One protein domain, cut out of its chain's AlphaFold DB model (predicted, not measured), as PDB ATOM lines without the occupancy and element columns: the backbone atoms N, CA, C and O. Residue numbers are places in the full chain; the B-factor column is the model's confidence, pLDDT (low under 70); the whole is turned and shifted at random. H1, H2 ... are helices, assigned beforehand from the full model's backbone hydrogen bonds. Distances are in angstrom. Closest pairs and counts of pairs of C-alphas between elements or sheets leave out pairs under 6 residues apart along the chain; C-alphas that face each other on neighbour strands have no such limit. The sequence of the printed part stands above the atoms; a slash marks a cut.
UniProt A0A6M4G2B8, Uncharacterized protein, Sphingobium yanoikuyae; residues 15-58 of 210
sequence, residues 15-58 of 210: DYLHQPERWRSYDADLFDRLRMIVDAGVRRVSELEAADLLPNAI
ATOM      1  N   ASP A  15     167.409 202.033 143.758       93.12
ATOM      2  CA  ASP A  15     166.940 203.060 142.809       93.12
ATOM      3  C   ASP A  15     165.435 202.995 142.489       93.12
ATOM      4  O   ASP A  15     164.850 203.969 142.006       93.12
ATOM      5  N   TYR A  16     164.788 201.854 142.743       92.50
ATOM      6  CA  TYR A  16     163.343 201.701 142.578       92.50
ATOM      7  C   TYR A  16     162.551 202.588 143.557       92.50
ATOM      8  O   TYR A  16     161.474 203.064 143.202       92.50
ATOM      9  N   LEU A  17     163.102 202.895 144.738       95.88
ATOM     10  CA  LEU A  17     162.471 203.756 145.750       95.88
ATOM     11  C   LEU A  17     162.382 205.227 145.312       95.88
ATOM     12  O   LEU A  17     161.554 205.982 145.822       95.88
ATOM     13  N   HIS A  18     163.174 205.626 144.313       95.50
ATOM     14  CA  HIS A  18     163.107 206.951 143.689       95.50
ATOM     15  C   HIS A  18     162.152 207.006 142.485       95.50
ATOM     16  O   HIS A  18     162.042 208.039 141.829       95.50
ATOM     17  N   GLN A  19     161.442 205.913 142.185       95.69
ATOM     18  CA  GLN A  19     160.506 205.802 141.061       95.69
ATOM     19  C   GLN A  19     159.096 205.387 141.543       95.69
ATOM     20  O   GLN A  19     158.588 204.340 141.127       95.69
ATOM     21  N   PRO A  20     158.432 206.175 142.415       96.75
ATOM     22  CA  PRO A  20     157.141 205.802 143.002       96.75
ATOM     23  C   PRO A  20     156.045 205.589 141.951       96.75
ATOM     24  O   PRO A  20     155.297 204.622 142.058       96.75
ATOM     25  N   GLU A  21     156.022 206.396 140.885       95.81
ATOM     26  CA  GLU A  21     155.068 206.259 139.770       95.81
ATOM     27  C   GLU A  21     155.148 204.892 139.074       95.81
ATOM     28  O   GLU A  21     154.185 204.427 138.468       95.81
ATOM     29  N   ARG A  22     156.308 204.231 139.163       92.50
ATOM     30  CA  ARG A  22     156.550 202.929 138.543       92.50
ATOM     31  C   ARG A  22     156.320 201.759 139.493       92.50
ATOM     32  O   ARG A  22     155.884 200.708 139.035       92.50
ATOM     33  N   TRP A  23     156.666 201.904 140.774       94.44
ATOM     34  CA  TRP A  23     156.767 200.761 141.690       94.44
ATOM     35  C   TRP A  23     155.770 200.783 142.846       94.44
ATOM     36  O   TRP A  23     155.334 199.719 143.278       94.44
ATOM     37  N   ARG A  24     155.364 201.964 143.324       95.88
ATOM     38  CA  ARG A  24     154.489 202.088 144.500       95.88
ATOM     39  C   ARG A  24     153.097 201.502 144.255       95.88
ATOM     40  O   ARG A  24     152.442 201.046 145.182       95.88
ATOM     41  N   SER A  25     152.649 201.469 143.000       94.50
ATOM     42  CA  SER A  25     151.353 200.899 142.618       94.50
ATOM     43  C   SER A  25     151.281 199.372 142.731       94.50
ATOM     44  O   SER A  25     150.171 198.839 142.692       94.50
ATOM     45  N   TYR A  26     152.403 198.653 142.881       92.12
ATOM     46  CA  TYR A  26     152.404 197.199 143.103       92.12
ATOM     47  C   TYR A  26     152.091 196.822 144.547       92.12
ATOM     48  O   TYR A  26     151.371 195.853 144.776       92.12
ATOM     49  N   ASP A  27     152.596 197.596 145.499       93.81
ATOM     50  CA  ASP A  27     152.292 197.473 146.918       93.81
ATOM     51  C   ASP A  27     152.759 198.757 147.615       93.81
ATOM     52  O   ASP A  27     153.960 198.996 147.760       93.81
ATOM     53  N   ALA A  28     151.809 199.625 147.967       95.25
ATOM     54  CA  ALA A  28     152.130 200.938 148.511       95.25
ATOM     55  C   ALA A  28     152.689 200.847 149.935       95.25
ATOM     56  O   ALA A  28     153.608 201.593 150.258       95.25
ATOM     57  N   ASP A  29     152.169 199.927 150.754       94.88
ATOM     58  CA  ASP A  29     152.617 199.757 152.138       94.88
ATOM     59  C   ASP A  29     154.038 199.183 152.167       94.88
ATOM     60  O   ASP A  29     154.933 199.762 152.785       94.88
ATOM     61  N   LEU A  30     154.294 198.126 151.387       95.31
ATOM     62  CA  LEU A  30     155.642 197.581 151.225       95.31
ATOM     63  C   LEU A  30     156.622 198.641 150.712       95.31
ATOM     64  O   LEU A  30     157.710 198.796 151.265       95.31
ATOM     65  N   PHE A  31     156.249 199.381 149.667       96.69
ATOM     66  CA  PHE A  31     157.112 200.405 149.083       96.69
ATOM     67  C   PHE A  31     157.469 201.501 150.095       96.69
ATOM     68  O   PHE A  31     158.645 201.848 150.233       96.69
ATOM     69  N   ASP A  32     156.477 202.035 150.807       96.19
ATOM     70  CA  ASP A  32     156.680 203.143 151.738       96.19
ATOM     71  C   ASP A  32     157.504 202.704 152.962       96.19
ATOM     72  O   ASP A  32     158.428 203.421 153.357       96.19
ATOM     73  N   ARG A  33     157.269 201.501 153.513       95.38
ATOM     74  CA  ARG A  33     158.080 200.971 154.626       95.38
ATOM     75  C   ARG A  33     159.525 200.694 154.209       95.38
ATOM     76  O   ARG A  33     160.450 201.068 154.931       95.38
ATOM     77  N   LEU A  34     159.747 200.112 153.027       95.31
ATOM     78  CA  LEU A  34     161.099 199.916 152.488       95.31
ATOM     79  C   LEU A  34     161.820 201.252 152.280       95.31
ATOM     80  O   LEU A  34     163.002 201.370 152.610       95.31
ATOM     81  N   ARG A  35     161.108 202.274 151.791       95.56
ATOM     82  CA  ARG A  35     161.654 203.625 151.640       95.56
ATOM     83  C   ARG A  35     162.097 204.212 152.974       95.56
ATOM     84  O   ARG A  35     163.217 204.699 153.064       95.56
ATOM     85  N   MET A  36     161.265 204.110 154.008       94.94
ATOM     86  CA  MET A  36     161.604 204.598 155.347       94.94
ATOM     87  C   MET A  36     162.874 203.946 155.908       94.94
ATOM     88  O   MET A  36     163.746 204.651 156.411       94.94
ATOM     89  N   ILE A  37     163.008 202.620 155.791       94.50
ATOM     90  CA  ILE A  37     164.190 201.878 156.269       94.50
ATOM     91  C   ILE A  37     165.464 202.347 155.555       94.50
ATOM     92  O   ILE A  37     166.518 202.510 156.180       94.50
ATOM     93  N   VAL A  38     165.379 202.562 154.238       94.12
ATOM     94  CA  VAL A  38     166.510 203.020 153.424       94.12
ATOM     95  C   VAL A  38     166.883 204.465 153.748       94.12
ATOM     96  O   VAL A  38     168.059 204.725 154.001       94.12
ATOM     97  N   ASP A  39     165.906 205.373 153.804       94.19
ATOM     98  CA  ASP A  39     166.123 206.797 154.094       94.19
ATOM     99  C   ASP A  39     166.685 207.009 155.516       94.19
ATOM    100  O   ASP A  39     167.501 207.902 155.739       94.19
ATOM    101  N   ALA A  40     166.321 206.145 156.471       93.44
ATOM    102  CA  ALA A  40     166.865 206.144 157.831       93.44
ATOM    103  C   ALA A  40     168.268 205.507 157.950       93.44
ATOM    104  O   ALA A  40     168.873 205.544 159.021       93.44
ATOM    105  N   GLY A  41     168.806 204.908 156.880       90.94
ATOM    106  CA  GLY A  41     170.142 204.302 156.876       90.94
ATOM    107  C   GLY A  41     170.263 202.995 157.672       90.94
ATOM    108  O   GLY A  41     171.375 202.543 157.939       90.94
ATOM    109  N   VAL A  42     169.146 202.354 158.028       89.50
ATOM    110  CA  VAL A  42     169.093 201.158 158.892       89.50
ATOM    111  C   VAL A  42     168.802 199.881 158.100       89.50
ATOM    112  O   VAL A  42     168.017 199.040 158.502       89.50
ATOM    113  N   ARG A  43     169.441 199.696 156.942       89.38
ATOM    114  CA  ARG A  43     169.180 198.559 156.036       89.38
ATOM    115  C   ARG A  43     169.632 197.213 156.629       89.38
ATOM    116  O   ARG A  43     170.715 196.728 156.313       89.38
ATOM    117  N   ARG A  44     168.806 196.616 157.491       87.81
ATOM    118  CA  ARG A  44     169.030 195.323 158.155       87.81
ATOM    119  C   ARG A  44     167.781 194.456 158.046       87.81
ATOM    120  O   ARG A  44     166.670 194.974 158.063       87.81
ATOM    121  N   VAL A  45     167.963 193.135 158.002       86.94
ATOM    122  CA  VAL A  45     166.846 192.170 157.974       86.94
ATOM    123  C   VAL A  45     165.941 192.332 159.199       86.94
ATOM    124  O   VAL A  45     164.725 192.292 159.059       86.94
ATOM    125  N   SER A  46     166.513 192.632 160.368       89.62
ATOM    126  CA  SER A  46     165.754 192.894 161.598       89.62
ATOM    127  C   SER A  46     164.758 194.050 161.473       89.62
ATOM    128  O   SER A  46     163.705 194.004 162.097       89.62
ATOM    129  N   GLU A  47     165.051 195.071 160.657       91.81
ATOM    130  CA  GLU A  47     164.100 196.165 160.429       91.81
ATOM    131  C   GLU A  47     162.915 195.712 159.573       91.81
ATOM    132  O   GLU A  47     161.814 196.215 159.754       91.81
ATOM    133  N   LEU A  48     163.105 194.746 158.665       89.62
ATOM    134  CA  LEU A  48     162.004 194.173 157.880       89.62
ATOM    135  C   LEU A  48     161.082 193.313 158.748       89.62
ATOM    136  O   LEU A  48     159.869 193.347 158.563       89.62
ATOM    137  N   GLU A  49     161.652 192.571 159.699       91.81
ATOM    138  CA  GLU A  49     160.892 191.791 160.682       91.81
ATOM    139  C   GLU A  49     160.102 192.715 161.622       91.81
ATOM    140  O   GLU A  49     158.916 192.498 161.859       91.81
ATOM    141  N   ALA A  50     160.731 193.793 162.103       90.94
ATOM    142  CA  ALA A  50     160.086 194.794 162.955       90.94
ATOM    143  C   ALA A  50     159.054 195.649 162.205       90.94
ATOM    144  O   ALA A  50     158.134 196.191 162.818       90.94
ATOM    145  N   ALA A  51     159.193 195.767 160.883       89.81
ATOM    146  CA  ALA A  51     158.274 196.514 160.046       89.81
ATOM    147  C   ALA A  51     156.928 195.817 159.850       89.81
ATOM    148  O   ALA A  51     156.136 196.395 159.126       89.81
ATOM    149  N   ASP A  52     156.653 194.636 160.421       88.50
ATOM    150  CA  ASP A  52     155.332 193.969 160.430       88.50
ATOM    151  C   ASP A  52     154.595 194.027 159.072       88.50
ATOM    152  O   ASP A  52     153.424 194.393 158.966       88.50
ATOM    153  N   LEU A  53     155.338 193.748 157.996       90.44
ATOM    154  CA  LEU A  53     154.830 193.721 156.618       90.44
ATOM    155  C   LEU A  53     154.002 192.463 156.333       90.44
ATOM    156  O   LEU A  53     153.209 192.427 155.395       90.44
ATOM    157  N   LEU A  54     154.219 191.417 157.129       90.94
ATOM    158  CA  LEU A  54     153.517 190.146 157.056       90.94
ATOM    159  C   LEU A  54     152.897 189.881 158.432       90.94
ATOM    160  O   LEU A  54     153.611 189.449 159.340       90.94
ATOM    161  N   PRO A  55     151.586 190.130 158.599       89.06
ATOM    162  CA  PRO A  55     150.934 189.982 159.891       89.06
ATOM    163  C   PRO A  55     151.099 188.567 160.451       89.06
ATOM    164  O   PRO A  55     150.838 187.584 159.755       89.06
ATOM    165  N   ASN A  56     151.476 188.469 161.728       90.81
ATOM    166  CA  ASN A  56     151.691 187.207 162.453       90.81
ATOM    167  C   ASN A  56     152.822 186.322 161.890       90.81
ATOM    168  O   ASN A  56     152.845 185.116 162.151       90.81
ATOM    169  N   ALA A  57     153.756 186.887 161.120       94.69
ATOM    170  CA  ALA A  57     154.889 186.128 160.608       94.69
ATOM    171  C   ALA A  57     155.821 185.649 161.735       94.69
ATOM    172  O   ALA A  57     156.149 186.384 162.666       94.69
ATOM    173  N   ILE A  58     156.280 184.403 161.611       95.88
ATOM    174  CA  ILE A  58     157.314 183.809 162.463       95.88
ATOM    175  C   ILE A  58     158.606 183.726 161.650       95.88
ATOM    176  O   ILE A  58     158.626 183.140 160.567       95.88
TER     177      ILE A  58
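This is residues 15 to 58 of the 210 residues of an uncharacterized protein of Sphingobium yanoikuyae (UniProt A0A6M4G2B8). This is a small, flat piece with the longest helix, H3, in the middle, two single-turn helices, H1 and H2, together on one side of it, and the short helix H4 on the other side. The chain passes from one side to the other through H3 and folds back at residues 40 to 44 into H4, and residues 51 to 58 run on from H4 as a tail with no named element. The printed part has 44 residues, with four named helices in the order H1, H2, H3, H4 and no named strand; its class is all helix. It is only just compact, close to loose, with a radius of gyration of the C-alphas of 10.9 A, and its C-alphas span 32 by 22 by 10 A.

H1, residues 15 to 18, and H2, residues 20 to 23, only just touch, with 3 pairs of C-alphas within 8 A, and touch only at the corner by their link; their closest C-alphas, those of Tyr 16 and Trp 23, are 6.7 A apart. H3, residues 28 to 39, only just touches H1, with 3 pairs of C-alphas within 8 A and with its residues 31 to 35 alone; the closest C-alphas, those of Leu 17 and Arg 35, are 5.9 A apart. H2 and H3 are close but not clearly touching, with the C-alphas of Trp 23 and Phe 31 closest at 7.4 A. H4, residues 45 to 50, touches no helix; it is close to H3 but not clearly touching, and the closest C-alphas, those of Ile 37 and Glu 47, are 7.1 A apart. H3 and H4 run opposite ways at a steep tilt of 56 degrees. H4 is apart from both H1 and H2. In H3 and H4 every O i to N i+4 pair is within hydrogen-bond range, while H1 and H2 are too short for such a pair, and each has its 1 O i to N i+3 pair within range.

H1 begins at C-alpha 15, at (166.940, 203.060, 142.809). H2 follows after 1 residue, from Pro 20 to Trp 23. H3 runs 16.2 A from C-alpha 28, at (152.130, 200.938, 148.511), to C-alpha 39. H4 covers 8.8 A and ends at C-alpha 50, at (160.086, 194.794, 162.955).

The two C-alphas farthest apart, those of Glu 21 and Ile 58, are 32.0 A apart. The links H1 to H2, H2 to H3 and H3 to H4 are tight. The printed part has no cut. Its mean pLDDT is 93.0, and no printed residue is under 70.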